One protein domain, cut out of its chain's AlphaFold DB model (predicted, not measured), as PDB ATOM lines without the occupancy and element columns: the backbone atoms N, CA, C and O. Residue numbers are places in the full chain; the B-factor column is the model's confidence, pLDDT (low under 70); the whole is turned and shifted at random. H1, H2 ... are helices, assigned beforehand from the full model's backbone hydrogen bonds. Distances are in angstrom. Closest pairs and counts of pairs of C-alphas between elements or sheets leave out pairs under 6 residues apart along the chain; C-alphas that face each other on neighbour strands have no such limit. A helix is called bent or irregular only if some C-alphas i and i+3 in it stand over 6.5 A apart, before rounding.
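This is residues 16 to 176 of the 514 residues of an uncharacterized protein of Naematelia encephala (UniProt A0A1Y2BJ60). The model is a long rod: H1, H2, H3 and H5 run lengthwise in an up-and-down bundle, each against the one before it in the chain. At one end of the rod, H4 folds back on residues 106 to 115 of the longest helix, H3. The printed part has 161 residues with five named helices, H1 to H5 in order, and no named strand; the class is all helix. It is only just loose, close to extended, with a radius of gyration of the C-alphas of 22.4 A, and spans 80 by 23 by 21 A.

H3, residues 64 to 116, is 72.5 A long, from C-alpha 64 at (197.336, 271.176, 124.990) to C-alpha 116 at (196.792, 198.730, 126.875). It is irregular, with C-alphas 69 and 72 7.5 A apart, and has a kink of 78 degrees near residue 71. H5, residues 137 to 174, is 55.2 A long and ends at (191.347, 272.360, 135.946). H2, residues 40 to 62, measures 34.0 A, H1, residues 16 to 33, 25.7 A, and H4, residues 122 to 133, 16.9 A.

H3 is the hub. Its residues 70 to 92 alone touch H1, closest at the C-alphas of Gly 24 and Thr 81, 4.2 A. H2 and H3 form a hairpin, closest at C-alphas 60 and 67, 5.2 A. H3 and H4 form another, closest at C-alphas 114 and 125, 6.0 A. H5 touches H2, closest at C-alphas 45 and 154, 5.0 A, at a shallow tilt of 13 degrees, the same way. Residues 150 to 164 of H5 alone touch H1, closest at C-alphas 23 and 157, 6.2 A. H4 and H5 are apart. In H1, H4 and H5 every O i to N i+4 pair is within hydrogen-bond range; H2 has 16 of 19, H3 45 of 49.

The C-alphas of Gly 119 and Gly 176, the two farthest apart, are 80.4 A apart. The printed part has no cut and no long link. Residues 116 to 123 stand free. Residues 114 to 138 have pLDDT under 70.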
ATOM      1  N   PHE A  16     204.540 262.138 137.683       93.12
ATOM      2  CA  PHE A  16     203.684 261.308 136.834       93.12
ATOM      3  C   PHE A  16     204.509 260.290 136.023       93.12
ATOM      4  O   PHE A  16     204.208 259.097 136.003       93.12
ATOM      5  N   GLU A  17     205.601 260.740 135.407       93.31
ATOM      6  CA  GLU A  17     206.488 259.937 134.562       93.31
ATOM      7  C   GLU A  17     207.267 258.909 135.390       93.31
ATOM      8  O   GLU A  17     207.477 257.774 134.943       93.31
ATOM      9  N   PHE A  18     207.634 259.274 136.623       94.56
ATOM     10  CA  PHE A  18     208.169 258.337 137.608       94.56
ATOM     11  C   PHE A  18     207.184 257.191 137.873       94.56
ATOM     12  O   PHE A  18     207.563 256.025 137.759       94.56
ATOM     13  N   TRP A  19     205.913 257.490 138.164       95.12
ATOM     14  CA  TRP A  19     204.918 256.447 138.425       95.12
ATOM     15  C   TRP A  19     204.596 255.606 137.199       95.12
ATOM     16  O   TRP A  19     204.440 254.393 137.325       95.12
ATOM     17  N   LEU A  20     204.563 256.206 136.011       92.94
ATOM     18  CA  LEU A  20     204.365 255.466 134.770       92.94
ATOM     19  C   LEU A  20     205.493 254.450 134.529       92.94
ATOM     20  O   LEU A  20     205.232 253.305 134.150       92.94
ATOM     21  N   SER A  21     206.735 254.841 134.828       94.62
ATOM     22  CA  SER A  21     207.909 253.960 134.780       94.62
ATOM     23  C   SER A  21     207.870 252.881 135.871       94.62
ATOM     24  O   SER A  21     208.197 251.717 135.620       94.62
ATOM     25  N   ALA A  22     207.439 253.244 137.083       94.75
ATOM     26  CA  ALA A  22     207.294 252.323 138.208       94.75
ATOM     27  C   ALA A  22     206.224 251.256 137.934       94.75
ATOM     28  O   ALA A  22     206.456 250.077 138.198       94.75
ATOM     29  N   VAL A  23     205.090 251.637 137.336       93.62
ATOM     30  CA  VAL A  23     204.038 250.710 136.895       93.62
ATOM     31  C   VAL A  23     204.573 249.747 135.836       93.62
ATOM     32  O   VAL A  23     204.377 248.538 135.965       93.62
ATOM     33  N   GLY A  24     205.284 250.245 134.819       92.75
ATOM     34  CA  GLY A  24     205.910 249.388 133.806       92.75
ATOM     35  C   GLY A  24     206.875 248.378 134.419       92.75
ATOM     36  O   GLY A  24     206.784 247.182 134.140       92.75
ATOM     37  N   SER A  25     207.728 248.837 135.335       93.69
ATOM     38  CA  SER A  25     208.677 247.988 136.066       93.69
ATOM     39  C   SER A  25     207.970 246.936 136.928       93.69
ATOM     40  O   SER A  25     208.364 245.770 136.932       93.69
ATOM     41  N   TRP A  26     206.888 247.317 137.615       93.25
ATOM     42  CA  TRP A  26     206.067 246.420 138.431       93.25
ATOM     43  C   TRP A  26     205.405 245.315 137.600       93.25
ATOM     44  O   TRP A  26     205.428 244.141 137.977       93.25
ATOM     45  N   ILE A  27     204.858 245.666 136.433       90.19
ATOM     46  CA  ILE A  27     204.261 244.691 135.513       90.19
ATOM     47  C   ILE A  27     205.347 243.795 134.907       90.19
ATOM     48  O   ILE A  27     205.173 242.582 134.843       90.19
ATOM     49  N   GLY A  28     206.502 244.343 134.531       90.88
ATOM     50  CA  GLY A  28     207.636 243.539 134.071       90.88
ATOM     51  C   GLY A  28     208.063 242.495 135.109       90.88
ATOM     52  O   GLY A  28     208.178 241.310 134.790       90.88
ATOM     53  N   LEU A  29     208.205 242.914 136.370       91.12
ATOM     54  CA  LEU A  29     208.559 242.034 137.484       91.12
ATOM     55  C   LEU A  29     207.518 240.927 137.695       91.12
ATOM     56  O   LEU A  29     207.881 239.756 137.808       91.12
ATOM     57  N   GLY A  30     206.226 241.267 137.694       88.12
ATOM     58  CA  GLY A  30     205.157 240.270 137.786       88.12
ATOM     59  C   GLY A  30     205.182 239.276 136.619       88.12
ATOM     60  O   GLY A  30     205.031 238.072 136.830       88.12
ATOM     61  N   GLY A  31     205.460 239.743 135.400       86.94
ATOM     62  CA  GLY A  31     205.609 238.893 134.219       86.94
ATOM     63  C   GLY A  31     206.711 237.840 134.371       86.94
ATOM     64  O   GLY A  31     206.512 236.692 133.973       86.94
ATOM     65  N   VAL A  32     207.838 238.202 134.993       89.25
ATOM     66  CA  VAL A  32     208.946 237.278 135.289       89.25
ATOM     67  C   VAL A  32     208.578 236.314 136.417       89.25
ATOM     68  O   VAL A  32     208.726 235.101 136.259       89.25
ATOM     69  N   LEU A  33     208.047 236.824 137.534       85.88
ATOM     70  CA  LEU A  33     207.705 236.015 138.711       85.88
ATOM     71  C   LEU A  33     206.639 234.952 138.408       85.88
ATOM     72  O   LEU A  33     206.738 233.820 138.881       85.88
ATOM     73  N   PHE A  34     205.638 235.288 137.591       83.00
ATOM     74  CA  PHE A  34     204.551 234.375 137.227       83.00
ATOM     75  C   PHE A  34     204.793 233.619 135.917       83.00
ATOM     76  O   PHE A  34     203.896 232.916 135.449       83.00
ATOM     77  N   HIS A  35     205.988 233.708 135.322       85.31
ATOM     78  CA  HIS A  35     206.295 232.993 134.083       85.31
ATOM     79  C   HIS A  35     206.173 231.470 134.259       85.31
ATOM     80  O   HIS A  35     205.533 230.786 133.460       85.31
ATOM     81  N   SER A  36     206.730 230.928 135.346       82.19
ATOM     82  CA  SER A  36     206.691 229.492 135.646       82.19
ATOM     83  C   SER A  36     205.305 229.016 136.088       82.19
ATOM     84  O   SER A  36     204.926 227.882 135.791       82.19
ATOM     85  N   HIS A  37     204.510 229.865 136.741       80.44
ATOM     86  CA  HIS A  37     203.160 229.563 137.220       80.44
ATOM     87  C   HIS A  37     202.182 230.647 136.748       80.44
ATOM     88  O   HIS A  37     201.864 231.569 137.500       80.44
ATOM     89  N   PRO A  38     201.689 230.556 135.500       79.81
ATOM     90  CA  PRO A  38     200.916 231.641 134.921       79.81
ATOM     91  C   PRO A  38     199.559 231.781 135.613       79.81
ATOM     92  O   PRO A  38     198.716 230.879 135.575       79.81
ATOM     93  N   SER A  39     199.343 232.942 136.228       83.12
ATOM     94  CA  SER A  39     198.088 233.307 136.884       83.12
ATOM     95  C   SER A  39     197.118 233.939 135.881       83.12
ATOM     96  O   SER A  39     197.460 234.899 135.185       83.12
ATOM     97  N   TYR A  40     195.887 233.414 135.815       84.81
ATOM     98  CA  TYR A  40     194.817 234.007 135.000       84.81
ATOM     99  C   TYR A  40     194.404 235.385 135.517       84.81
ATOM    100  O   TYR A  40     194.139 236.285 134.727       84.81
ATOM    101  N   LEU A  41     194.393 235.555 136.839       88.69
ATOM    102  CA  LEU A  41     194.038 236.817 137.482       88.69
ATOM    103  C   LEU A  41     195.067 237.902 137.163       88.69
ATOM    104  O   LEU A  41     194.694 239.025 136.830       88.69
ATOM    105  N   TYR A  42     196.353 237.545 137.171       88.19
ATOM    106  CA  TYR A  42     197.427 238.448 136.762       88.19
ATOM    107  C   TYR A  42     197.328 238.832 135.274       88.19
ATOM    108  O   TYR A  42     197.513 239.991 134.913       88.19
ATOM    109  N   PHE A  43     196.967 237.881 134.401       90.31
ATOM    110  CA  PHE A  43     196.702 238.167 132.987       90.31
ATOM    111  C   PHE A  43     195.539 239.156 132.812       90.31
ATOM    112  O   PHE A  43     195.680 240.148 132.103       90.31
ATOM    113  N   LEU A  44     194.404 238.914 133.479       91.69
ATOM    114  CA  LEU A  44     193.211 239.758 133.363       91.69
ATOM    115  C   LEU A  44     193.463 241.183 133.872       91.69
ATOM    116  O   LEU A  44     193.117 242.151 133.204       91.69
ATOM    117  N   THR A  45     194.098 241.318 135.032       92.62
ATOM    118  CA  THR A  45     194.450 242.625 135.612       92.62
ATOM    119  C   THR A  45     195.483 243.377 134.769       92.62
ATOM    120  O   THR A  45     195.344 244.583 134.575       92.62
ATOM    121  N   SER A  46     196.462 242.683 134.177       91.94
ATOM    122  CA  SER A  46     197.405 243.290 133.221       91.94
ATOM    123  C   SER A  46     196.706 243.750 131.936       91.94
ATOM    124  O   SER A  46     197.038 244.805 131.404       91.94
ATOM    125  N   LEU A  47     195.701 243.006 131.461       94.19
ATOM    126  CA  LEU A  47     194.890 243.393 130.303       94.19
ATOM    127  C   LEU A  47     194.044 244.637 130.603       94.19
ATOM    128  O   LEU A  47     194.018 245.561 129.796       94.19
ATOM    129  N   ILE A  48     193.400 244.692 131.772       94.62
ATOM    130  CA  ILE A  48     192.675 245.889 132.229       94.62
ATOM    131  C   ILE A  48     193.637 247.076 132.302       94.62
ATOM    132  O   ILE A  48     193.337 248.149 131.785       94.62
ATOM    133  N   THR A  49     194.821 246.865 132.879       92.94
ATOM    134  CA  THR A  49     195.858 247.893 132.968       92.94
ATOM    135  C   THR A  49     196.253 248.404 131.582       92.94
ATOM    136  O   THR A  49     196.305 249.612 131.382       92.94
ATOM    137  N   PHE A  50     196.460 247.520 130.600       93.38
ATOM    138  CA  PHE A  50     196.733 247.904 129.210       93.38
ATOM    139  C   PHE A  50     195.627 248.787 128.621       93.38
ATOM    140  O   PHE A  50     195.912 249.836 128.050       93.38
ATOM    141  N   VAL A  51     194.361 248.401 128.806       95.06
ATOM    142  CA  VAL A  51     193.211 249.175 128.313       95.06
ATOM    143  C   VAL A  51     193.152 250.560 128.964       95.06
ATOM    144  O   VAL A  51     192.897 251.541 128.271       95.06
ATOM    145  N   LEU A  52     193.461 250.674 130.261       94.38
ATOM    146  CA  LEU A  52     193.492 251.956 130.978       94.38
ATOM    147  C   LEU A  52     194.606 252.910 130.509       94.38
ATOM    148  O   LEU A  52     194.499 254.112 130.738       94.38
ATOM    149  N   HIS A  53     195.638 252.432 129.806       92.31
ATOM    150  CA  HIS A  53     196.641 253.324 129.205       92.31
ATOM    151  C   HIS A  53     196.100 254.086 127.988       92.31
ATOM    152  O   HIS A  53     196.594 255.169 127.684       92.31
ATOM    153  N   ILE A  54     195.079 253.564 127.301       93.31
ATOM    154  CA  ILE A  54     194.478 254.213 126.127       93.31
ATOM    155  C   ILE A  54     193.927 255.608 126.471       93.31
ATOM    156  O   ILE A  54     194.340 256.568 125.820       93.31
ATOM    157  N   PRO A  55     193.047 255.786 127.479       95.31
ATOM    158  CA  PRO A  55     192.571 257.117 127.840       95.31
ATOM    159  C   PRO A  55     193.689 258.032 128.361       95.31
ATOM    160  O   PRO A  55     193.632 259.229 128.104       95.31
ATOM    161  N   ILE A  56     194.737 257.498 129.006       94.12
ATOM    162  CA  ILE A  56     195.923 258.285 129.390       94.12
ATOM    163  C   ILE A  56     196.606 258.861 128.144       94.12
ATOM    164  O   ILE A  56     196.831 260.066 128.071       94.12
ATOM    165  N   ILE A  57     196.883 258.022 127.140       93.12
ATOM    166  CA  ILE A  57     197.456 258.453 125.856       93.12
ATOM    167  C   ILE A  57     196.568 259.538 125.236       93.12
ATOM    168  O   ILE A  57     197.059 260.604 124.873       93.12
ATOM    169  N   LEU A  58     195.254 259.304 125.158       93.69
ATOM    170  CA  LEU A  58     194.321 260.270 124.581       93.69
ATOM    171  C   LEU A  58     194.356 261.616 125.315       93.69
ATOM    172  O   LEU A  58     194.454 262.642 124.653       93.69
ATOM    173  N   LEU A  59     194.342 261.636 126.651       93.44
ATOM    174  CA  LEU A  59     194.420 262.880 127.425       93.44
ATOM    175  C   LEU A  59     195.719 263.649 127.154       93.44
ATOM    176  O   LEU A  59     195.668 264.855 126.908       93.44
ATOM    177  N   LEU A  60     196.865 262.961 127.132       92.31
ATOM    178  CA  LEU A  60     198.174 263.580 126.889       92.31
ATOM    179  C   LEU A  60     198.299 264.178 125.480       92.31
ATOM    180  O   LEU A  60     198.926 265.222 125.302       92.31
ATOM    181  N   PHE A  61     197.710 263.533 124.472       91.00
ATOM    182  CA  PHE A  61     197.749 264.036 123.101       91.00
ATOM    183  C   PHE A  61     196.665 265.076 122.822       91.00
ATOM    184  O   PHE A  61     196.937 266.019 122.085       91.00
ATOM    185  N   LEU A  62     195.460 264.950 123.379       92.06
ATOM    186  CA  LEU A  62     194.338 265.839 123.062       92.06
ATOM    187  C   LEU A  62     194.360 267.147 123.855       92.06
ATOM    188  O   LEU A  62     193.959 268.168 123.309       92.06
ATOM    189  N   SER A  63     194.845 267.137 125.099       91.38
ATOM    190  CA  SER A  63     194.888 268.327 125.955       91.38
ATOM    191  C   SER A  63     196.187 269.116 125.733       91.38
ATOM    192  O   SER A  63     197.257 268.618 126.092       91.38
ATOM    193  N   PRO A  64     196.144 270.344 125.168       86.94
ATOM    194  CA  PRO A  64     197.336 271.176 124.990       86.94
ATOM    195  C   PRO A  64     198.182 271.386 126.262       86.94
ATOM    196  O   PRO A  64     199.396 271.203 126.162       86.94
ATOM    197  N   PRO A  65     197.606 271.700 127.446       83.50
ATOM    198  CA  PRO A  65     198.404 271.917 128.657       83.50
ATOM    199  C   PRO A  65     199.075 270.630 129.154       83.50
ATOM    200  O   PRO A  65     200.237 270.651 129.548       83.50
ATOM    201  N   LEU A  66     198.399 269.477 129.067       89.75
ATOM    202  CA  LEU A  66     199.024 268.196 129.422       89.75
ATOM    203  C   LEU A  66     200.128 267.806 128.438       89.75
ATOM    204  O   LEU A  66     201.108 267.162 128.819       89.75
ATOM    205  N   ARG A  67     199.979 268.199 127.169       89.25
ATOM    206  CA  ARG A  67     200.954 267.917 126.120       89.25
ATOM    207  C   ARG A  67     202.286 268.610 126.395       89.25
ATOM    208  O   ARG A  67     203.319 267.955 126.291       89.25
ATOM    209  N   SER A  68     202.287 269.896 126.749       82.81
ATOM    210  CA  SER A  68     203.527 270.608 127.100       82.81
ATOM    211  C   SER A  68     204.094 270.143 128.445       82.81
ATOM    212  O   SER A  68     205.311 270.020 128.587       82.81
ATOM    213  N   ALA A  69     203.226 269.824 129.409       86.44
ATOM    214  CA  ALA A  69     203.636 269.370 130.732       86.44
ATOM    215  C   ALA A  69     204.318 267.995 130.716       86.44
ATOM    216  O   ALA A  69     205.427 267.869 131.228       86.44
ATOM    217  N   HIS A  70     203.688 266.982 130.113       90.31
ATOM    218  CA  HIS A  70     204.081 265.583 130.310       90.31
ATOM    219  C   HIS A  70     204.685 264.918 129.079       90.31
ATOM    220  O   HIS A  70     205.527 264.037 129.219       90.31
ATOM    221  N   LEU A  71     204.297 265.304 127.858       88.38
ATOM    222  CA  LEU A  71     204.706 264.572 126.654       88.38
ATOM    223  C   LEU A  71     206.240 264.495 126.451       88.38
ATOM    224  O   LEU A  71     206.708 263.407 126.105       88.38
ATOM    225  N   PRO A  72     207.045 265.551 126.714       86.50
ATOM    226  CA  PRO A  72     208.499 265.511 126.512       86.50
ATOM    227  C   PRO A  72     209.224 264.373 127.239       86.50
ATOM    228  O   PRO A  72     210.140 263.778 126.678       86.50
ATOM    229  N   LEU A  73     208.805 264.050 128.469       85.75
ATOM    230  CA  LEU A  73     209.388 262.962 129.263       85.75
ATOM    231  C   LEU A  73     208.480 261.733 129.363       85.75
ATOM    232  O   LEU A  73     208.965 260.654 129.679       85.75
ATOM    233  N   GLY A  74     207.184 261.871 129.089       85.69
ATOM    234  CA  GLY A  74     206.180 260.832 129.290       85.69
ATOM    235  C   GLY A  74     206.077 259.825 128.149       85.69
ATOM    236  O   GLY A  74     205.733 258.676 128.404       85.69
ATOM    237  N   VAL A  75     206.419 260.197 126.907       87.62
ATOM    238  CA  VAL A  75     206.286 259.295 125.739       87.62
ATOM    239  C   VAL A  75     207.133 258.035 125.883       87.62
ATOM    240  O   VAL A  75     206.659 256.938 125.584       87.62
ATOM    241  N   VAL A  76     208.375 258.172 126.357       89.12
ATOM    242  CA  VAL A  76     209.296 257.036 126.492       89.12
ATOM    243  C   VAL A  76     208.810 256.049 127.566       89.12
ATOM    244  O   VAL A  76     208.616 254.881 127.222       89.12
ATOM    245  N   PRO A  77     208.524 256.463 128.819       91.31
ATOM    246  CA  PRO A  77     207.902 255.597 129.817       91.31
ATOM    247  C   PRO A  77     206.580 254.990 129.354       91.31
ATOM    248  O   PRO A  77     206.350 253.807 129.572       91.31
ATOM    249  N   LEU A  78     205.726 255.759 128.675       90.31
ATOM    250  CA  LEU A  78     204.434 255.274 128.187       90.31
ATOM    251  C   LEU A  78     204.601 254.149 127.163       90.31
ATOM    252  O   LEU A  78     203.947 253.110 127.271       90.31
ATOM    253  N   GLY A  79     205.509 254.332 126.202       91.06
ATOM    254  CA  GLY A  79     205.836 253.328 125.194       91.06
ATOM    255  C   GLY A  79     206.494 252.084 125.793       91.06
ATOM    256  O   GLY A  79     206.094 250.964 125.471       91.06
ATOM    257  N   LEU A  80     207.458 252.260 126.704       92.25
ATOM    258  CA  LEU A  80     208.128 251.153 127.397       92.25
ATOM    259  C   LEU A  80     207.160 250.358 128.274       92.25
ATOM    260  O   LEU A  80     207.179 249.126 128.248       92.25
ATOM    261  N   THR A  81     206.282 251.038 129.010       92.25
ATOM    262  CA  THR A  81     205.244 250.387 129.807       92.25
ATOM    263  C   THR A  81     204.289 249.621 128.899       92.25
ATOM    264  O   THR A  81     204.096 248.429 129.123       92.25
ATOM    265  N   ALA A  82     203.780 250.222 127.818       91.00
ATOM    266  CA  ALA A  82     202.912 249.531 126.860       91.00
ATOM    267  C   ALA A  82     203.571 248.270 126.269       91.00
ATOM    268  O   ALA A  82     202.954 247.202 126.261       91.00
ATOM    269  N   LEU A  83     204.836 248.358 125.844       93.44
ATOM    270  CA  LEU A  83     205.597 247.214 125.332       93.44
ATOM    271  C   LEU A  83     205.766 246.121 126.397       93.44
ATOM    272  O   LEU A  83     205.581 244.938 126.107       93.44
ATOM    273  N   THR A  84     206.068 246.514 127.635       93.75
ATOM    274  CA  THR A  84     206.229 245.592 128.765       93.75
ATOM    275  C   THR A  84     204.925 244.862 129.073       93.75
ATOM    276  O   THR A  84     204.933 243.643 129.254       93.75
ATOM    277  N   VAL A  85     203.784 245.565 129.063       91.25
ATOM    278  CA  VAL A  85     202.472 244.937 129.264       91.25
ATOM    279  C   VAL A  85     202.146 243.970 128.124       91.25
ATOM    280  O   VAL A  85     201.721 242.845 128.389       91.25
ATOM    281  N   ILE A  86     202.394 244.349 126.864       92.12
ATOM    282  CA  ILE A  86     202.186 243.465 125.703       92.12
ATOM    283  C   ILE A  86     203.029 242.193 125.835       92.12
ATOM    284  O   ILE A  86     202.509 241.088 125.660       92.12
ATOM    285  N   PHE A  87     204.309 242.326 126.184       92.06
ATOM    286  CA  PHE A  87     205.202 241.184 126.359       92.06
ATOM    287  C   PHE A  87     204.754 240.278 127.513       92.06
ATOM    288  O   PHE A  87     204.709 239.056 127.354       92.06
ATOM    289  N   ALA A  88     204.353 240.855 128.649       90.38
ATOM    290  CA  ALA A  88     203.836 240.106 129.791       90.38
ATOM    291  C   ALA A  88     202.548 239.337 129.441       90.38
ATOM    292  O   ALA A  88     202.420 238.154 129.774       90.38
ATOM    293  N   LEU A  89     201.617 239.968 128.716       92.19
ATOM    294  CA  LEU A  89     200.380 239.335 128.249       92.19
ATOM    295  C   LEU A  89     200.660 238.197 127.263       92.19
ATOM    296  O   LEU A  89     200.103 237.107 127.414       92.19
ATOM    297  N   LEU A  90     201.543 238.423 126.285       92.44
ATOM    298  CA  LEU A  90     201.911 237.422 125.286       92.44
ATOM    299  C   LEU A  90     202.632 236.229 125.924       92.44
ATOM    300  O   LEU A  90     202.263 235.085 125.662       92.44
ATOM    301  N   SER A  91     203.605 236.486 126.800       91.00
ATOM    302  CA  SER A  91     204.330 235.460 127.558       91.00
ATOM    303  C   SER A  91     203.363 234.590 128.363       91.00
ATOM    304  O   SER A  91     203.345 233.366 128.215       91.00
ATOM    305  N   ASN A  92     202.470 235.215 129.136       88.56
ATOM    306  CA  ASN A  92     201.482 234.498 129.939       88.56
ATOM    307  C   ASN A  92     200.520 233.678 129.054       88.56
ATOM    308  O   ASN A  92     200.282 232.496 129.319       88.56
ATOM    309  N   TYR A  93     200.031 234.251 127.949       90.19
ATOM    310  CA  TYR A  93     199.180 233.546 126.988       90.19
ATOM    311  C   TYR A  93     199.878 232.322 126.370       90.19
ATOM    312  O   TYR A  93     199.310 231.225 126.368       90.19
ATOM    313  N   LEU A  94     201.110 232.487 125.875       92.00
ATOM    314  CA  LEU A  94     201.873 231.420 125.225       92.00
ATOM    315  C   LEU A  94     202.204 230.288 126.199       92.00
ATOM    316  O   LEU A  94     201.967 229.127 125.867       92.00
ATOM    317  N   VAL A  95     202.666 230.603 127.414       90.25
ATOM    318  CA  VAL A  95     202.979 229.587 128.431       90.25
ATOM    319  C   VAL A  95     201.721 228.831 128.855       90.25
ATOM    320  O   VAL A  95     201.747 227.602 128.949       90.25
ATOM    321  N   ARG A  96     200.587 229.516 129.056       85.19
ATOM    322  CA  ARG A  96     199.315 228.844 129.380       85.19
ATOM    323  C   ARG A  96     198.853 227.933 128.255       85.19
ATOM    324  O   ARG A  96     198.439 226.804 128.519       85.19
ATOM    325  N   ARG A  97     198.951 228.393 127.006       88.81
ATOM    326  CA  ARG A  97     198.607 227.591 125.827       88.81
ATOM    327  C   ARG A  97     199.518 226.372 125.690       88.81
ATOM    328  O   ARG A  97     199.017 225.287 125.403       88.81
ATOM    329  N   ALA A  98     200.821 226.533 125.916       89.69
ATOM    330  CA  ALA A  98     201.794 225.445 125.884       89.69
ATOM    331  C   ALA A  98     201.509 224.407 126.978       89.69
ATOM    332  O   ALA A  98     201.346 223.232 126.665       89.69
ATOM    333  N   LYS A  99     201.327 224.837 128.234       85.56
ATOM    334  CA  LYS A  99     200.984 223.941 129.351       85.56
ATOM    335  C   LYS A  99     199.664 223.208 129.144       85.56
ATOM    336  O   LYS A  99     199.568 222.038 129.490       85.56
ATOM    337  N   ARG A 100     198.656 223.870 128.565       84.38
ATOM    338  CA  ARG A 100     197.378 223.226 128.232       84.38
ATOM    339  C   ARG A 100     197.560 222.131 127.182       84.38
ATOM    340  O   ARG A 100     197.088 221.022 127.389       84.38
ATOM    341  N   ARG A 101     198.273 222.425 126.087       89.00
ATOM    342  CA  ARG A 101     198.571 221.439 125.033       89.00
ATOM    343  C   ARG A 101     199.379 220.259 125.562       89.00
ATOM    344  O   ARG A 101     199.096 219.124 125.195       89.00
ATOM    345  N   GLU A 102     200.359 220.524 126.418       86.12
ATOM    346  CA  GLU A 102     201.177 219.476 127.024       86.12
ATOM    347  C   GLU A 102     200.363 218.623 128.005       86.12
ATOM    348  O   GLU A 102     200.438 217.400 127.961       86.12
ATOM    349  N   GLY A 103     199.487 219.241 128.804       83.06
ATOM    350  CA  GLY A 103     198.539 218.520 129.656       83.06
ATOM    351  C   GLY A 103     197.577 217.630 128.862       83.06
ATOM    352  O   GLY A 103     197.355 216.481 129.234       83.06
ATOM    353  N   GLU A 104     197.054 218.116 127.731       85.00
ATOM    354  CA  GLU A 104     196.214 217.322 126.821       85.00
ATOM    355  C   GLU A 104     196.992 216.144 126.202       85.00
ATOM    356  O   GLU A 104     196.446 215.047 126.092       85.00
ATOM    357  N   ARG A 105     198.271 216.331 125.834       85.00
ATOM    358  CA  ARG A 105     199.145 215.252 125.334       85.00
ATOM    359  C   ARG A 105     199.424 214.194 126.395       85.00
ATOM    360  O   ARG A 105     199.278 213.011 126.107       85.00
ATOM    361  N   ILE A 106     199.796 214.613 127.603       79.75
ATOM    362  CA  ILE A 106     200.052 213.716 128.737       79.75
ATOM    363  C   ILE A 106     198.792 212.915 129.072       79.75
ATOM    364  O   ILE A 106     198.874 211.703 129.250       79.75
ATOM    365  N   CYS A 107     197.625 213.565 129.066       75.81
ATOM    366  CA  CYS A 107     196.342 212.896 129.266       75.81
ATOM    367  C   CYS A 107     196.092 211.806 128.228       75.81
ATOM    368  O   CYS A 107     195.851 210.669 128.615       75.81
ATOM    369  N   ARG A 108     196.267 212.105 126.934       80.75
ATOM    370  CA  ARG A 108     196.130 211.098 125.869       80.75
ATOM    371  C   ARG A 108     197.110 209.933 126.030       80.75
ATOM    372  O   ARG A 108     196.705 208.784 125.925       80.75
ATOM    373  N   MET A 109     198.383 210.215 126.320       79.62
ATOM    374  CA  MET A 109     199.393 209.164 126.518       79.62
ATOM    375  C   MET A 109     199.047 208.247 127.695       79.62
ATOM    376  O   MET A 109     199.226 207.036 127.597       79.62
ATOM    377  N   LEU A 110     198.541 208.808 128.794       74.12
ATOM    378  CA  LEU A 110     198.162 208.045 129.982       74.12
ATOM    379  C   LEU A 110     196.856 207.271 129.788       74.12
ATOM    380  O   LEU A 110     196.776 206.128 130.227       74.12
ATOM    381  N   THR A 111     195.864 207.833 129.088       73.75
ATOM    382  CA  THR A 111     194.647 207.091 128.718       73.75
ATOM    383  C   THR A 111     194.960 205.943 127.760       73.75
ATOM    384  O   THR A 111     194.432 204.848 127.933       73.75
ATOM    385  N   ASP A 112     195.865 206.155 126.797       76.25
ATOM    386  CA  ASP A 112     196.308 205.111 125.869       76.25
ATOM    387  C   ASP A 112     197.109 204.016 126.588       76.25
ATOM    388  O   ASP A 112     196.942 202.834 126.293       76.25
ATOM    389  N   ALA A 113     197.978 204.388 127.534       72.44
ATOM    390  CA  ALA A 113     198.726 203.432 128.348       72.44
ATOM    391  C   ALA A 113     197.793 202.593 129.236       72.44
ATOM    392  O   ALA A 113     197.894 201.368 129.228       72.44
ATOM    393  N   ALA A 114     196.834 203.232 129.915       65.31
ATOM    394  CA  ALA A 114     195.834 202.550 130.735       65.31
ATOM    395  C   ALA A 114     194.943 201.606 129.907       65.31
ATOM    396  O   ALA A 114     194.602 200.521 130.363       65.31
ATOM    397  N   GLY A 115     194.611 201.971 128.663       65.69
ATOM    398  CA  GLY A 115     193.852 201.107 127.753       65.69
ATOM    399  C   GLY A 115     194.618 199.875 127.247       65.69
ATOM    400  O   GLY A 115     193.994 198.896 126.833       65.69
ATOM    401  N   ARG A 116     195.961 199.888 127.268       68.44
ATOM    402  CA  ARG A 116     196.792 198.730 126.875       68.44
ATOM    403  C   ARG A 116     196.958 197.704 127.993       68.44
ATOM    404  O   ARG A 116     197.135 196.524 127.690       68.44
ATOM    405  N   GLU A 117     196.858 198.113 129.254       62.97
ATOM    406  CA  GLU A 117     196.773 197.197 130.396       62.97
ATOM    407  C   GLU A 117     195.369 196.572 130.458       62.97
ATOM    408  O   GLU A 117     194.487 196.991 131.207       62.97
ATOM    409  N   ARG A 118     195.141 195.554 129.619       49.78
ATOM    410  CA  ARG A 118     193.917 194.736 129.609       49.78
ATOM    411  C   ARG A 118     193.714 194.068 130.975       49.78
ATOM    412  O   ARG A 118     194.226 192.975 131.202       49.78
ATOM    413  N   GLY A 119     192.964 194.706 131.871       54.62
ATOM    414  CA  GLY A 119     192.540 194.105 133.141       54.62
ATOM    415  C   GLY A 119     192.318 195.071 134.304       54.62
ATOM    416  O   GLY A 119     191.697 194.675 135.287       54.62
ATOM    417  N   ALA A 120     192.765 196.325 134.223       49.78
ATOM    418  CA  ALA A 120     192.455 197.305 135.260       49.78
ATOM    419  C   ALA A 120     191.028 197.840 135.039       49.78
ATOM    420  O   ALA A 120     190.770 198.533 134.057       49.78
ATOM    421  N   GLY A 121     190.093 197.475 135.925       56.06
ATOM    422  CA  GLY A 121     188.713 197.979 135.912       56.06
ATOM    423  C   GLY A 121     188.635 199.511 135.968       56.06
ATOM    424  O   GLY A 121     189.656 200.181 136.106       56.06
ATOM    425  N   GLU A 122     187.422 200.071 135.890       57.28
ATOM    426  CA  GLU A 122     187.137 201.526 135.852       57.28
ATOM    427  C   GLU A 122     187.935 202.377 136.870       57.28
ATOM    428  O   GLU A 122     188.194 203.559 136.650       57.28
ATOM    429  N   GLU A 123     188.400 201.776 137.964       53.84
ATOM    430  CA  GLU A 123     189.267 202.400 138.964       53.84
ATOM    431  C   GLU A 123     190.687 202.752 138.472       53.84
ATOM    432  O   GLU A 123     191.264 203.733 138.943       53.84
ATOM    433  N   GLY A 124     191.280 201.991 137.548       55.44
ATOM    434  CA  GLY A 124     192.640 202.228 137.039       55.44
ATOM    435  C   GLY A 124     192.716 203.435 136.104       55.44
ATOM    436  O   GLY A 124     193.615 204.271 136.221       55.44
ATOM    437  N   THR A 125     191.711 203.588 135.239       56.25
ATOM    438  CA  THR A 125     191.544 204.767 134.378       56.25
ATOM    439  C   THR A 125     191.174 206.004 135.199       56.25
ATOM    440  O   THR A 125     191.724 207.081 134.955       56.25
ATOM    441  N   ALA A 126     190.339 205.852 136.236       56.69
ATOM    442  CA  ALA A 126     190.036 206.922 137.185       56.69
ATOM    443  C   ALA A 126     191.280 207.370 137.975       56.69
ATOM    444  O   ALA A 126     191.521 208.568 138.104       56.69
ATOM    445  N   ARG A 127     192.130 206.446 138.445       55.81
ATOM    446  CA  ARG A 127     193.387 206.781 139.146       55.81
ATOM    447  C   ARG A 127     194.424 207.431 138.230       55.81
ATOM    448  O   ARG A 127     195.101 208.356 138.671       55.81
ATOM    449  N   ALA A 128     194.517 207.018 136.964       55.03
ATOM    450  CA  ALA A 128     195.373 207.677 135.977       55.03
ATOM    451  C   ALA A 128     194.901 209.114 135.675       55.03
ATOM    452  O   ALA A 128     195.719 210.031 135.631       55.03
ATOM    453  N   LEU A 129     193.586 209.342 135.562       54.84
ATOM    454  CA  LEU A 129     192.994 210.683 135.425       54.84
ATOM    455  C   LEU A 129     193.202 211.553 136.680       54.84
ATOM    456  O   LEU A 129     193.553 212.729 136.569       54.84
ATOM    457  N   VAL A 130     193.061 210.971 137.876       55.59
ATOM    458  CA  VAL A 130     193.299 211.649 139.163       55.59
ATOM    459  C   VAL A 130     194.787 211.967 139.368       55.59
ATOM    460  O   VAL A 130     195.108 213.029 139.895       55.59
ATOM    461  N   GLY A 131     195.709 211.125 138.886       52.94
ATOM    462  CA  GLY A 131     197.156 211.370 138.931       52.94
ATOM    463  C   GLY A 131     197.620 212.558 138.077       52.94
ATOM    464  O   GLY A 131     198.607 213.208 138.410       52.94
ATOM    465  N   ILE A 132     196.877 212.901 137.018       52.38
ATOM    466  CA  ILE A 132     197.134 214.077 136.165       52.38
ATOM    467  C   ILE A 132     196.565 215.356 136.791       52.38
ATOM    468  O   ILE A 132     197.163 216.428 136.672       52.38
ATOM    469  N   GLN A 133     195.412 215.264 137.461       52.50
ATOM    470  CA  GLN A 133     194.828 216.390 138.201       52.50
ATOM    471  C   GLN A 133     195.515 216.642 139.547       52.50
ATOM    472  O   GLN A 133     195.491 217.770 140.049       52.50
ATOM    473  N   GLY A 134     196.164 215.624 140.105       49.16
ATOM    474  CA  GLY A 134     196.925 215.679 141.338       49.16
ATOM    475  C   GLY A 134     198.232 216.443 141.177       49.16
ATOM    476  O   GLY A 134     199.314 215.883 141.337       49.16
ATOM    477  N   LYS A 135     198.165 217.768 141.000       56.81
ATOM    478  CA  LYS A 135     199.140 218.589 141.722       56.81
ATOM    479  C   LYS A 135     198.991 218.142 143.175       56.81
ATOM    480  O   LYS A 135     197.941 218.400 143.761       56.81
ATOM    481  N   GLY A 136     199.965 217.412 143.724       62.19
ATOM    482  CA  GLY A 136     199.923 216.998 145.131       62.19
ATOM    483  C   GLY A 136     199.587 218.197 146.025       62.19
ATOM    484  O   GLY A 136     199.726 219.337 145.583       62.19
ATOM    485  N   ILE A 137     199.155 217.970 147.266       68.62
ATOM    486  CA  ILE A 137     198.690 219.033 148.188       68.62
ATOM    487  C   ILE A 137     199.595 220.285 148.130       68.62
ATOM    488  O   ILE A 137     199.107 221.407 148.015       68.62
ATOM    489  N   TRP A 138     200.913 220.078 148.047       69.56
ATOM    490  CA  TRP A 138     201.930 221.113 147.844       69.56
ATOM    491  C   TRP A 138     201.857 221.879 146.510       69.56
ATOM    492  O   TRP A 138     201.948 223.102 146.498       69.56
ATOM    493  N   GLY A 139     201.660 221.209 145.373       70.94
ATOM    494  CA  GLY A 139     201.513 221.864 144.069       70.94
ATOM    495  C   GLY A 139     200.199 222.642 143.926       70.94
ATOM    496  O   GLY A 139     200.174 223.696 143.286       70.94
ATOM    497  N   GLY A 140     199.111 222.148 144.529       73.00
ATOM    498  CA  GLY A 140     197.839 222.870 144.622       73.00
ATOM    499  C   GLY A 140     197.978 224.130 145.477       73.00
ATOM    500  O   GLY A 140     197.614 225.219 145.032       73.00
ATOM    501  N   PHE A 141     198.612 223.993 146.644       78.31
ATOM    502  CA  PHE A 141     198.908 225.093 147.559       78.31
ATOM    503  C   PHE A 141     199.787 226.179 146.915       78.31
ATOM    504  O   PHE A 141     199.412 227.350 146.916       78.31
ATOM    505  N   VAL A 142     200.901 225.814 146.269       76.50
ATOM    506  CA  VAL A 142     201.780 226.776 145.570       76.50
ATOM    507  C   VAL A 142     201.041 227.491 144.435       76.50
ATOM    508  O   VAL A 142     201.181 228.702 144.265       76.50
ATOM    509  N   SER A 143     200.206 226.774 143.677       73.31
ATOM    510  CA  SER A 143     199.395 227.369 142.608       73.31
ATOM    511  C   SER A 143     198.348 228.351 143.141       73.31
ATOM    512  O   SER A 143     198.060 229.345 142.477       73.31
ATOM    513  N   PHE A 144     197.777 228.074 144.313       81.12
ATOM    514  CA  PHE A 144     196.820 228.946 144.988       81.12
ATOM    515  C   PHE A 144     197.495 230.216 145.519       81.12
ATOM    516  O   PHE A 144     197.060 231.318 145.185       81.12
ATOM    517  N   ILE A 145     198.611 230.077 146.243       83.25
ATOM    518  CA  ILE A 145     199.403 231.211 146.742       83.25
ATOM    519  C   ILE A 145     199.895 232.081 145.583       83.25
ATOM    520  O   ILE A 145     199.707 233.293 145.603       83.25
ATOM    521  N   SER A 146     200.440 231.480 144.522       76.06
ATOM    522  CA  SER A 146     200.844 232.210 143.314       76.06
ATOM    523  C   SER A 146     199.667 232.941 142.652       76.06
ATOM    524  O   SER A 146     199.847 234.048 142.144       76.06
ATOM    525  N   GLY A 147     198.466 232.359 142.679       81.62
ATOM    526  CA  GLY A 147     197.242 233.007 142.210       81.62
ATOM    527  C   GLY A 147     196.887 234.252 143.025       81.62
ATOM    528  O   GLY A 147     196.620 235.294 142.428       81.62
ATOM    529  N   ILE A 148     196.941 234.162 144.358       86.44
ATOM    530  CA  ILE A 148     196.677 235.281 145.280       86.44
ATOM    531  C   ILE A 148     197.723 236.382 145.118       86.44
ATOM    532  O   ILE A 148     197.358 237.535 144.909       86.44
ATOM    533  N   VAL A 149     199.013 236.043 145.168       85.56
ATOM    534  CA  VAL A 149     200.094 237.029 145.013       85.56
ATOM    535  C   VAL A 149     200.001 237.696 143.637       85.56
ATOM    536  O   VAL A 149     200.146 238.912 143.535       85.56
ATOM    537  N   GLY A 150     199.666 236.936 142.589       84.31
ATOM    538  CA  GLY A 150     199.432 237.478 141.251       84.31
ATOM    539  C   GLY A 150     198.205 238.380 141.154       84.31
ATOM    540  O   GLY A 150     198.253 239.384 140.450       84.31
ATOM    541  N   LEU A 151     197.125 238.074 141.876       88.12
ATOM    542  CA  LEU A 151     195.959 238.950 141.968       88.12
ATOM    543  C   LEU A 151     196.311 240.257 142.683       88.12
ATOM    544  O   LEU A 151     195.998 241.317 142.157       88.12
ATOM    545  N   ILE A 152     196.973 240.191 143.841       89.38
ATOM    546  CA  ILE A 152     197.381 241.377 144.606       89.38
ATOM    547  C   ILE A 152     198.295 242.259 143.750       89.38
ATOM    548  O   ILE A 152     198.054 243.459 143.626       89.38
ATOM    549  N   ALA A 153     199.297 241.660 143.101       87.25
ATOM    550  CA  ALA A 153     200.214 242.391 142.236       87.25
ATOM    551  C   ALA A 153     199.504 243.021 141.031       87.25
ATOM    552  O   ALA A 153     199.746 244.181 140.701       87.25
ATOM    553  N   GLY A 154     198.594 242.280 140.400       90.06
ATOM    554  CA  GLY A 154     197.783 242.775 139.298       90.06
ATOM    555  C   GLY A 154     196.843 243.915 139.696       90.06
ATOM    556  O   GLY A 154     196.789 244.939 139.017       90.06
ATOM    557  N   LEU A 155     196.138 243.772 140.821       93.81
ATOM    558  CA  LEU A 155     195.243 244.797 141.362       93.81
ATOM    559  C   LEU A 155     196.000 246.071 141.735       93.81
ATOM    560  O   LEU A 155     195.510 247.154 141.437       93.81
ATOM    561  N   ALA A 156     197.198 245.962 142.317       92.31
ATOM    562  CA  ALA A 156     198.033 247.124 142.611       92.31
ATOM    563  C   ALA A 156     198.341 247.939 141.341       92.31
ATOM    564  O   ALA A 156     198.195 249.160 141.348       92.31
ATOM    565  N   GLY A 157     198.683 247.270 140.232       92.44
ATOM    566  CA  GLY A 157     198.899 247.926 138.939       92.44
ATOM    567  C   GLY A 157     197.645 248.627 138.409       92.44
ATOM    568  O   GLY A 157     197.709 249.795 138.032       92.44
ATOM    569  N   VAL A 158     196.492 247.948 138.452       95.38
ATOM    570  CA  VAL A 158     195.202 248.526 138.032       95.38
ATOM    571  C   VAL A 158     194.857 249.758 138.866       95.38
ATOM    572  O   VAL A 158     194.488 250.789 138.305       95.38
ATOM    573  N   VAL A 159     194.998 249.677 140.192       95.75
ATOM    574  CA  VAL A 159     194.714 250.789 141.108       95.75
ATOM    575  C   VAL A 159     195.623 251.976 140.802       95.75
ATOM    576  O   VAL A 159     195.116 253.077 140.617       95.75
ATOM    577  N   LEU A 160     196.937 251.763 140.674       95.44
ATOM    578  CA  LEU A 160     197.886 252.839 140.375       95.44
ATOM    579  C   LEU A 160     197.564 253.538 139.049       95.44
ATOM    580  O   LEU A 160     197.472 254.760 139.015       95.44
ATOM    581  N   VAL A 161     197.325 252.787 137.970       95.50
ATOM    582  CA  VAL A 161     197.000 253.384 136.660       95.50
ATOM    583  C   VAL A 161     195.654 254.099 136.680       95.50
ATOM    584  O   VAL A 161     195.518 255.159 136.073       95.50
ATOM    585  N   THR A 162     194.672 253.576 137.415       96.88
ATOM    586  CA  THR A 162     193.380 254.253 137.598       96.88
ATOM    587  C   THR A 162     193.559 255.584 138.327       96.88
ATOM    588  O   THR A 162     192.999 256.589 137.904       96.88
ATOM    589  N   LEU A 163     194.365 255.614 139.390       96.94
ATOM    590  CA  LEU A 163     194.657 256.834 140.143       96.94
ATOM    591  C   LEU A 163     195.379 257.888 139.290       96.94
ATOM    592  O   LEU A 163     194.992 259.052 139.327       96.94
ATOM    593  N   LEU A 164     196.356 257.475 138.475       95.94
ATOM    594  CA  LEU A 164     197.034 258.357 137.518       95.94
ATOM    595  C   LEU A 164     196.068 258.906 136.459       95.94
ATOM    596  O   LEU A 164     196.110 260.087 136.123       95.94
ATOM    597  N   LEU A 165     195.173 258.061 135.934       96.44
ATOM    598  CA  LEU A 165     194.152 258.483 134.977       96.44
ATOM    599  C   LEU A 165     193.178 259.496 135.597       96.44
ATOM    600  O   LEU A 165     192.806 260.471 134.943       96.44
ATOM    601  N   ILE A 166     192.774 259.277 136.851       96.81
ATOM    602  CA  ILE A 166     191.934 260.213 137.603       96.81
ATOM    603  C   ILE A 166     192.657 261.551 137.766       96.81
ATOM    604  O   ILE A 166     192.061 262.583 137.463       96.81
ATOM    605  N   ASP A 167     193.927 261.545 138.179       95.62
ATOM    606  CA  ASP A 167     194.699 262.779 138.349       95.62
ATOM    607  C   ASP A 167     194.817 263.568 137.040       95.62
ATOM    608  O   ASP A 167     194.476 264.749 137.004       95.62
ATOM    609  N   LEU A 168     195.181 262.904 135.934       94.94
ATOM    610  CA  LEU A 168     195.241 263.540 134.615       94.94
ATOM    611  C   LEU A 168     193.891 264.105 134.173       94.94
ATOM    612  O   LEU A 168     193.847 265.163 133.548       94.94
ATOM    613  N   SER A 169     192.792 263.422 134.494       95.38
ATOM    614  CA  SER A 169     191.445 263.900 134.168       95.38
ATOM    615  C   SER A 169     191.096 265.160 134.963       95.38
ATOM    616  O   SER A 169     190.563 266.114 134.397       95.38
ATOM    617  N   ILE A 170     191.437 265.194 136.258       95.50
ATOM    618  CA  ILE A 170     191.256 266.377 137.112       95.50
ATOM    619  C   ILE A 170     192.117 267.532 136.591       95.50
ATOM    620  O   ILE A 170     191.616 268.638 136.425       95.50
ATOM    621  N   THR A 171     193.391 267.282 136.282       93.88
ATOM    622  CA  THR A 171     194.313 268.295 135.752       93.88
ATOM    623  C   THR A 171     193.834 268.834 134.402       93.88
ATOM    624  O   THR A 171     193.790 270.048 134.215       93.88
ATOM    625  N   ALA A 172     193.388 267.969 133.483       93.88
ATOM    626  CA  ALA A 172     192.820 268.391 132.202       93.88
ATOM    627  C   ALA A 172     191.601 269.306 132.378       93.88
ATOM    628  O   ALA A 172     191.462 270.282 131.644       93.88
ATOM    629  N   TYR A 173     190.735 268.994 133.344       94.12
ATOM    630  CA  TYR A 173     189.569 269.813 133.661       94.12
ATOM    631  C   TYR A 173     189.964 271.159 134.283       94.12
ATOM    632  O   TYR A 173     189.460 272.198 133.863       94.12
ATOM    633  N   ASP A 174     190.892 271.155 135.244       94.00
ATOM    634  CA  ASP A 174     191.347 272.360 135.946       94.00
ATOM    635  C   ASP A 174     191.977 273.377 134.978       94.00
ATOM    636  O   ASP A 174     191.659 274.563 135.034       94.00
ATOM    637  N   HIS A 175     192.780 272.929 134.009       86.38
ATOM    638  CA  HIS A 175     193.352 273.820 132.990       86.38
ATOM    639  C   HIS A 175     192.329 274.402 132.000       86.38
ATOM    640  O   HIS A 175     192.672 275.301 131.234       86.38
ATOM    641  N   GLY A 176     191.085 273.913 131.988       87.00
ATOM    642  CA  GLY A 176     190.014 274.462 131.153       87.00
ATOM    643  C   GLY A 176     189.415 275.772 131.677       87.00
ATOM    644  O   GLY A 176     188.516 276.322 131.043       87.00
TER     645      GLY A 176